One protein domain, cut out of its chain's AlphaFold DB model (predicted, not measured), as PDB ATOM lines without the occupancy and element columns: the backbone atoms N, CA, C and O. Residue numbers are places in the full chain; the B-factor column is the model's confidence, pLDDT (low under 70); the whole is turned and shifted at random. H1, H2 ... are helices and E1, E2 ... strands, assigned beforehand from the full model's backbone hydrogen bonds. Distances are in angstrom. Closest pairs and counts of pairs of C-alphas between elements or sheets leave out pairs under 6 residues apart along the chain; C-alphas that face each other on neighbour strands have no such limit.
ATOM      1  N   SER A   2     563.280 262.548 436.251       79.10
ATOM      2  CA  SER A   2     562.446 261.407 435.804       79.10
ATOM      3  C   SER A   2     561.075 261.248 436.509       79.10
ATOM      4  O   SER A   2     560.131 260.751 435.907       79.10
ATOM      5  N   LYS A   3     560.915 261.732 437.751       77.76
ATOM      6  CA  LYS A   3     559.692 261.495 438.553       77.76
ATOM      7  C   LYS A   3     558.440 262.229 438.046       77.76
ATOM      8  O   LYS A   3     557.339 261.716 438.192       77.76
ATOM      9  N   ILE A   4     558.606 263.410 437.447       82.34
ATOM     10  CA  ILE A   4     557.483 264.244 436.982       82.34
ATOM     11  C   ILE A   4     556.813 263.626 435.750       82.34
ATOM     12  O   ILE A   4     555.592 263.556 435.685       82.34
ATOM     13  N   ILE A   5     557.609 263.113 434.807       83.80
ATOM     14  CA  ILE A   5     557.096 262.477 433.584       83.80
ATOM     15  C   ILE A   5     556.275 261.231 433.936       83.80
ATOM     16  O   ILE A   5     555.202 261.018 433.381       83.80
ATOM     17  N   LEU A   6     556.749 260.447 434.907       83.58
ATOM     18  CA  LEU A   6     556.066 259.235 435.352       83.58
ATOM     19  C   LEU A   6     554.714 259.546 436.017       83.58
ATOM     20  O   LEU A   6     553.737 258.842 435.781       83.58
ATOM     21  N   ALA A   7     554.639 260.635 436.789       85.79
ATOM     22  CA  ALA A   7     553.392 261.090 437.400       85.79
ATOM     23  C   ALA A   7     552.368 261.555 436.351       85.79
ATOM     24  O   ALA A   7     551.207 261.166 436.423       85.79
ATOM     25  N   ILE A   8     552.798 262.329 435.348       87.35
ATOM     26  CA  ILE A   8     551.913 262.775 434.259       87.35
ATOM     27  C   ILE A   8     551.376 261.570 433.481       87.35
ATOM     28  O   ILE A   8     550.182 261.507 433.201       87.35
ATOM     29  N   PHE A   9     552.231 260.588 433.182       86.52
ATOM     30  CA  PHE A   9     551.818 259.377 432.475       86.52
ATOM     31  C   PHE A   9     550.750 258.593 433.249       86.52
ATOM     32  O   PHE A   9     549.751 258.192 432.663       86.52
ATOM     33  N   LEU A  10     550.911 258.436 434.568       86.61
ATOM     34  CA  LEU A  10     549.913 257.777 435.417       86.61
ATOM     35  C   LEU A  10     548.578 258.530 435.453       86.61
ATOM     36  O   LEU A  10     547.532 257.895 435.387       86.61
ATOM     37  N   ILE A  11     548.598 259.865 435.515       87.34
ATOM     38  CA  ILE A  11     547.369 260.675 435.500       87.34
ATOM     39  C   ILE A  11     546.627 260.500 434.170       87.34
ATOM     40  O   ILE A  11     545.417 260.285 434.171       87.34
ATOM     41  N   VAL A  12     547.345 260.541 433.043       86.71
ATOM     42  CA  VAL A  12     546.756 260.323 431.712       86.71
ATOM     43  C   VAL A  12     546.177 258.915 431.598       86.71
ATOM     44  O   VAL A  12     545.071 258.755 431.092       86.71
ATOM     45  N   LEU A  13     546.888 257.904 432.100       83.67
ATOM     46  CA  LEU A  13     546.451 256.512 432.041       83.67
ATOM     47  C   LEU A  13     545.208 256.271 432.913       83.67
ATOM     48  O   LEU A  13     544.259 255.657 432.443       83.67
ATOM     49  N   CYS A  14     545.159 256.829 434.129       78.22
ATOM     50  CA  CYS A  14     543.953 256.799 434.963       78.22
ATOM     51  C   CYS A  14     542.777 257.535 434.313       78.22
ATOM     52  O   CYS A  14     541.664 257.022 434.342       78.22
ATOM     53  N   GLY A  15     543.009 258.705 433.708       73.94
ATOM     54  CA  GLY A  15     541.963 259.447 432.999       73.94
ATOM     55  C   GLY A  15     541.397 258.666 431.811       73.94
ATOM     56  O   GLY A  15     540.185 258.607 431.642       73.94
ATOM     57  N   LEU A  16     542.262 258.006 431.034       74.99
ATOM     58  CA  LEU A  16     541.860 257.133 429.926       74.99
ATOM     59  C   LEU A  16     541.024 255.945 430.405       74.99
ATOM     60  O   LEU A  16     539.979 255.682 429.821       74.99
ATOM     61  N   ILE A  17     541.448 255.273 431.480       72.32
ATOM     62  CA  ILE A  17     540.683 254.163 432.064       72.32
ATOM     63  C   ILE A  17     539.303 254.655 432.512       72.32
ATOM     64  O   ILE A  17     538.301 254.019 432.198       72.32
ATOM     65  N   PHE A  18     539.232 255.805 433.188       63.89
ATOM     66  CA  PHE A  18     537.965 256.359 433.667       63.89
ATOM     67  C   PHE A  18     536.994 256.639 432.512       63.89
ATOM     68  O   PHE A  18     535.845 256.222 432.570       63.89
ATOM     69  N   VAL A  19     537.480 257.247 431.422       62.98
ATOM     70  CA  VAL A  19     536.677 257.485 430.209       62.98
ATOM     71  C   VAL A  19     536.213 256.174 429.572       62.98
ATOM     72  O   VAL A  19     535.080 256.096 429.113       62.98
ATOM     73  N   THR A  20     537.055 255.136 429.539       58.25
ATOM     74  CA  THR A  20     536.648 253.843 428.962       58.25
ATOM     75  C   THR A  20     535.602 253.111 429.796       58.25
ATOM     76  O   THR A  20     534.752 252.450 429.213       58.25
ATOM     77  N   VAL A  21     535.646 253.233 431.128       58.10
ATOM     78  CA  VAL A  21     534.635 252.626 432.008       58.10
ATOM     79  C   VAL A  21     533.301 253.354 431.851       58.10
ATOM     80  O   VAL A  21     532.280 252.707 431.666       58.10
ATOM     81  N   ASP A  22     533.317 254.687 431.838       49.84
ATOM     82  CA  ASP A  22     532.106 255.498 431.659       49.84
ATOM     83  C   ASP A  22     531.455 255.245 430.284       49.84
ATOM     84  O   ASP A  22     530.247 255.055 430.172       49.84
ATOM     85  N   ALA A  23     532.271 255.111 429.230       51.66
ATOM     86  CA  ALA A  23     531.790 254.813 427.882       51.66
ATOM     87  C   ALA A  23     531.195 253.401 427.716       51.66
ATOM     88  O   ALA A  23     530.447 253.184 426.764       51.66
ATOM     89  N   MET A  24     531.527 252.444 428.591       52.56
ATOM     90  CA  MET A  24     530.865 251.132 428.588       52.56
ATOM     91  C   MET A  24     529.455 251.215 429.179       52.56
ATOM     92  O   MET A  24     528.551 250.579 428.650       52.56
ATOM     93  N   ILE A  25     529.253 252.045 430.207       55.06
ATOM     94  CA  ILE A  25     527.962 252.174 430.900       55.06
ATOM     95  C   ILE A  25     526.921 252.887 430.016       55.06
ATOM     96  O   ILE A  25     525.744 252.554 430.043       55.06
ATOM     97  N   ASP A  26     527.337 253.827 429.166       56.39
ATOM     98  CA  ASP A  26     526.419 254.544 428.266       56.39
ATOM     99  C   ASP A  26     526.346 253.951 426.844       56.39
ATOM    100  O   ASP A  26     525.927 254.625 425.896       56.39
ATOM    101  N   ALA A  27     526.728 252.684 426.653       63.93
ATOM    102  CA  ALA A  27     526.550 252.033 425.360       63.93
ATOM    103  C   ALA A  27     525.043 251.914 425.030       63.93
ATOM    104  O   ALA A  27     524.278 251.337 425.812       63.93
ATOM    105  N   PRO A  28     524.583 252.448 423.879       73.06
ATOM    106  CA  PRO A  28     523.187 252.332 423.494       73.06
ATOM    107  C   PRO A  28     522.868 250.868 423.192       73.06
ATOM    108  O   PRO A  28     523.509 250.250 422.342       73.06
ATOM    109  N   CYS A  29     521.855 250.330 423.858       81.22
ATOM    110  CA  CYS A  29     521.387 248.963 423.654       81.22
ATOM    111  C   CYS A  29     520.043 248.975 422.934       81.22
ATOM    112  O   CYS A  29     519.213 249.863 423.135       81.22
ATOM    113  N   LYS A  30     519.792 247.986 422.081       80.97
ATOM    114  CA  LYS A  30     518.461 247.780 421.509       80.97
ATOM    115  C   LYS A  30     517.652 246.856 422.411       80.97
ATOM    116  O   LYS A  30     516.503 247.179 422.740       80.97
ATOM    117  N   ASP A  31     518.302 245.773 422.832       81.28
ATOM    118  CA  ASP A  31     517.754 244.680 423.627       81.28
ATOM    119  C   ASP A  31     518.766 244.236 424.709       81.28
ATOM    120  O   ASP A  31     519.948 244.563 424.634       81.28
ATOM    121  N   ASN A  32     518.333 243.450 425.705       80.28
ATOM    122  CA  ASN A  32     519.224 242.938 426.767       80.28
ATOM    123  C   ASN A  32     520.378 242.064 426.245       80.28
ATOM    124  O   ASN A  32     521.346 241.856 426.962       80.28
ATOM    125  N   ASP A  33     520.268 241.534 425.024       82.23
ATOM    126  CA  ASP A  33     521.338 240.764 424.385       82.23
ATOM    127  C   ASP A  33     522.532 241.627 423.951       82.23
ATOM    128  O   ASP A  33     523.614 241.079 423.738       82.23
ATOM    129  N   ASP A  34     522.342 242.946 423.825       80.09
ATOM    130  CA  ASP A  34     523.424 243.894 423.542       80.09
ATOM    131  C   ASP A  34     524.209 244.274 424.809       80.09
ATOM    132  O   ASP A  34     525.321 244.789 424.703       80.09
ATOM    133  N   CYS A  35     523.634 244.021 425.987       79.69
ATOM    134  CA  CYS A  35     524.253 244.276 427.285       79.69
ATOM    135  C   CYS A  35     524.971 243.035 427.809       79.69
ATOM    136  O   CYS A  35     524.698 241.907 427.373       79.69
ATOM    137  N   ASP A  36     525.884 243.216 428.764       79.02
ATOM    138  CA  ASP A  36     526.602 242.079 429.323       79.02
ATOM    139  C   ASP A  36     525.631 241.159 430.086       79.02
ATOM    140  O   ASP A  36     525.100 241.497 431.147       79.02
ATOM    141  N   ARG A  37     525.369 239.971 429.519       68.96
ATOM    142  CA  ARG A  37     524.237 239.079 429.865       68.96
ATOM    143  C   ARG A  37     524.139 238.664 431.334       68.96
ATOM    144  O   ARG A  37     523.130 238.084 431.734       68.96
ATOM    145  N   PHE A  38     525.199 238.857 432.106       68.26
ATOM    146  CA  PHE A  38     525.288 238.404 433.489       68.26
ATOM    147  C   PHE A  38     525.098 239.512 434.514       68.26
ATOM    148  O   PHE A  38     524.719 239.211 435.646       68.26
ATOM    149  N   THR A  39     525.370 240.760 434.148       75.37
ATOM    150  CA  THR A  39     525.447 241.863 435.108       75.37
ATOM    151  C   THR A  39     524.652 243.076 434.682       75.37
ATOM    152  O   THR A  39     524.339 243.881 435.545       75.37
ATOM    153  N   GLU A  40     524.244 243.174 433.420       80.16
ATOM    154  CA  GLU A  40     523.594 244.357 432.873       80.16
ATOM    155  C   GLU A  40     522.227 244.031 432.257       80.16
ATOM    156  O   GLU A  40     521.941 242.908 431.831       80.16
ATOM    157  N   TYR A  41     521.359 245.036 432.199       83.72
ATOM    158  CA  TYR A  41     520.095 244.995 431.473       83.72
ATOM    159  C   TYR A  41     519.901 246.290 430.690       83.72
ATOM    160  O   TYR A  41     520.393 247.349 431.058       83.72
ATOM    161  N   CYS A  42     519.151 246.213 429.599       83.72
ATOM    162  CA  CYS A  42     518.857 247.356 428.758       83.72
ATOM    163  C   CYS A  42     517.733 248.188 429.394       83.72
ATOM    164  O   CYS A  42     516.552 247.835 429.314       83.72
ATOM    165  N   ALA A  43     518.107 249.281 430.056       84.03
ATOM    166  CA  ALA A  43     517.197 250.217 430.698       84.03
ATOM    167  C   ALA A  43     516.774 251.320 429.722       84.03
ATOM    168  O   ALA A  43     517.591 251.886 428.991       84.03
ATOM    169  N   ILE A  44     515.483 251.655 429.732       83.36
ATOM    170  CA  ILE A  44     514.954 252.814 429.011       83.36
ATOM    171  C   ILE A  44     515.078 254.024 429.937       83.36
ATOM    172  O   ILE A  44     514.552 253.996 431.050       83.36
ATOM    173  N   TYR A  45     515.739 255.087 429.480       82.34
ATOM    174  CA  TYR A  45     515.779 256.354 430.207       82.34
ATOM    175  C   TYR A  45     514.852 257.370 429.543       82.34
ATOM    176  O   TYR A  45     514.745 257.447 428.315       82.34
ATOM    177  N   ALA A  46     514.149 258.133 430.377       81.77
ATOM    178  CA  ALA A  46     513.256 259.178 429.910       81.77
ATOM    179  C   ALA A  46     514.023 260.492 429.688       81.77
ATOM    180  O   ALA A  46     514.952 260.804 430.434       81.77
ATOM    181  N   ASP A  47     513.631 261.258 428.673       82.00
ATOM    182  CA  ASP A  47     514.050 262.647 428.514       82.00
ATOM    183  C   ASP A  47     513.413 263.542 429.596       82.00
ATOM    184  O   ASP A  47     512.566 263.113 430.385       82.00
ATOM    185  N   GLU A  48     513.792 264.823 429.619       83.91
ATOM    186  CA  GLU A  48     513.214 265.825 430.533       83.91
ATOM    187  C   GLU A  48     511.689 265.997 430.370       83.91
ATOM    188  O   GLU A  48     511.027 266.574 431.236       83.91
ATOM    189  N   ASN A  49     511.111 265.474 429.286       86.06
ATOM    190  CA  ASN A  49     509.690 265.527 428.971       86.06
ATOM    191  C   ASN A  49     508.945 264.236 429.360       86.06
ATOM    192  O   ASN A  49     507.732 264.159 429.156       86.06
ATOM    193  N   GLY A  50     509.633 263.242 429.926       79.96
ATOM    194  CA  GLY A  50     509.052 261.950 430.289       79.96
ATOM    195  C   GLY A  50     508.829 261.006 429.102       79.96
ATOM    196  O   GLY A  50     508.164 259.984 429.272       79.96
ATOM    197  N   ASN A  51     509.351 261.324 427.915       81.72
ATOM    198  CA  ASN A  51     509.337 260.424 426.762       81.72
ATOM    199  C   ASN A  51     510.572 259.528 426.782       81.72
ATOM    200  O   ASN A  51     511.601 259.905 427.330       81.72
ATOM    201  N   GLU A  52     510.505 258.362 426.145       82.40
ATOM    202  CA  GLU A  52     511.681 257.503 425.983       82.40
ATOM    203  C   GLU A  52     512.761 258.237 425.164       82.40
ATOM    204  O   GLU A  52     512.599 258.445 423.960       82.40
ATOM    205  N   ALA A  53     513.857 258.647 425.812       79.29
ATOM    206  CA  ALA A  53     514.990 259.302 425.149       79.29
ATOM    207  C   ALA A  53     515.897 258.284 424.454       79.29
ATOM    208  O   ALA A  53     516.554 258.596 423.458       79.29
ATOM    209  N   GLY A  54     515.960 257.074 425.001       80.03
ATOM    210  CA  GLY A  54     516.828 256.027 424.507       80.03
ATOM    211  C   GLY A  54     516.882 254.838 425.448       80.03
ATOM    212  O   GLY A  54     516.178 254.757 426.456       80.03
ATOM    213  N   LYS A  55     517.745 253.903 425.078       83.31
ATOM    214  CA  LYS A  55     518.001 252.664 425.794       83.31
ATOM    215  C   LYS A  55     519.502 252.523 425.996       83.31
ATOM    216  O   LYS A  55     520.255 252.718 425.042       83.31
ATOM    217  N   ARG A  56     519.929 252.197 427.212       81.91
ATOM    218  CA  ARG A  56     521.339 251.982 427.571       81.91
ATOM    219  C   ARG A  56     521.476 250.824 428.551       81.91
ATOM    220  O   ARG A  56     520.513 250.501 429.248       81.91
ATOM    221  N   CYS A  57     522.644 250.202 428.584       78.23
ATOM    222  CA  CYS A  57     522.909 249.127 429.530       78.23
ATOM    223  C   CYS A  57     523.104 249.701 430.936       78.23
ATOM    224  O   CYS A  57     523.962 250.544 431.158       78.23
ATOM    225  N   GLU A  58     522.292 249.266 431.894       78.61
ATOM    226  CA  GLU A  58     522.486 249.561 433.312       78.61
ATOM    227  C   GLU A  58     522.864 248.291 434.069       78.61
ATOM    228  O   GLU A  58     522.359 247.201 433.792       78.61
ATOM    229  N   ASP A  59     523.736 248.449 435.062       74.91
ATOM    230  CA  ASP A  59     524.146 247.374 435.957       74.91
ATOM    231  C   ASP A  59     522.958 246.891 436.812       74.91
ATOM    232  O   ASP A  59     522.411 247.610 437.652       74.91
ATOM    233  N   ALA A  60     522.606 245.615 436.674       68.44
ATOM    234  CA  ALA A  60     521.648 244.905 437.517       68.44
ATOM    235  C   ALA A  60     522.126 244.777 438.974       68.44
ATOM    236  O   ALA A  60     521.316 244.602 439.887       68.44
ATOM    237  N   ILE A  61     523.440 244.861 439.213       60.37
ATOM    238  CA  ILE A  61     524.052 244.645 440.534       60.37
ATOM    239  C   ILE A  61     523.669 245.754 441.535       60.37
ATOM    240  O   ILE A  61     523.615 245.495 442.738       60.37
ATOM    241  N   GLY A  62     523.310 246.956 441.069       51.84
ATOM    242  CA  GLY A  62     522.902 248.074 441.931       51.84
ATOM    243  C   GLY A  62     521.593 247.861 442.707       51.84
ATOM    244  O   GLY A  62     521.329 248.591 443.658       51.84
ATOM    245  N   LEU A  63     520.786 246.856 442.347       46.81
ATOM    246  CA  LEU A  63     519.502 246.540 442.993       46.81
ATOM    247  C   LEU A  63     519.608 245.497 444.124       46.81
ATOM    248  O   LEU A  63     518.595 245.149 444.729       46.81
ATOM    249  N   LEU A  64     520.813 244.984 444.400       44.71
ATOM    250  CA  LEU A  64     521.071 243.931 445.394       44.71
ATOM    251  C   LEU A  64     521.734 244.421 446.697       44.71
ATOM    252  O   LEU A  64     522.088 243.581 447.527       44.71
TER     253      LEU A  64
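This is residues 2 to 64 of the 65 residues of the protein "Venom protein Vn4.6" of Cotesia rubecula (UniProt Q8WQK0). A small head built on the hairpin E1 and E2 sits at one end of a long helix, H1, whose residues 2 to 23 stick out free. The short helix H2 follows E2. The printed part has 63 residues, in the order H1, E1, E2, H2, with one antiparallel sheet, mixed helices and strands. It is extended, with radius of gyration of the C-alphas 16.7 A and spans of 53 by 30 by 22 A.

Strands E1, residues 40 to 46, and E2, residues 52 to 59, are antiparallel; N 43 and O 56, 2.8 A apart, are within hydrogen-bond range. E2 bends by 55 degrees at residue 55. The closest C-alphas of E2 and H1, residues 2 to 25, are those of Cys 57 and Ile 25, 6.1 A. H1 and H2, residues 60 to 63, are apart. In H1, 19 of 20 O i to N i+4 pairs are within range; H2 is too short for one.

H1 spans 36.0 A from C-alpha 2 at (562.446, 261.407, 435.804), E1 18.3 A, E2 18.9 A; H2 ends at C-alpha 63, (519.502, 246.540, 442.993).

The printed part has no cut. H1 to E1 is a long link. Residues 18 to 27, 37 to 38 and 60 to 64 have pLDDT under 70.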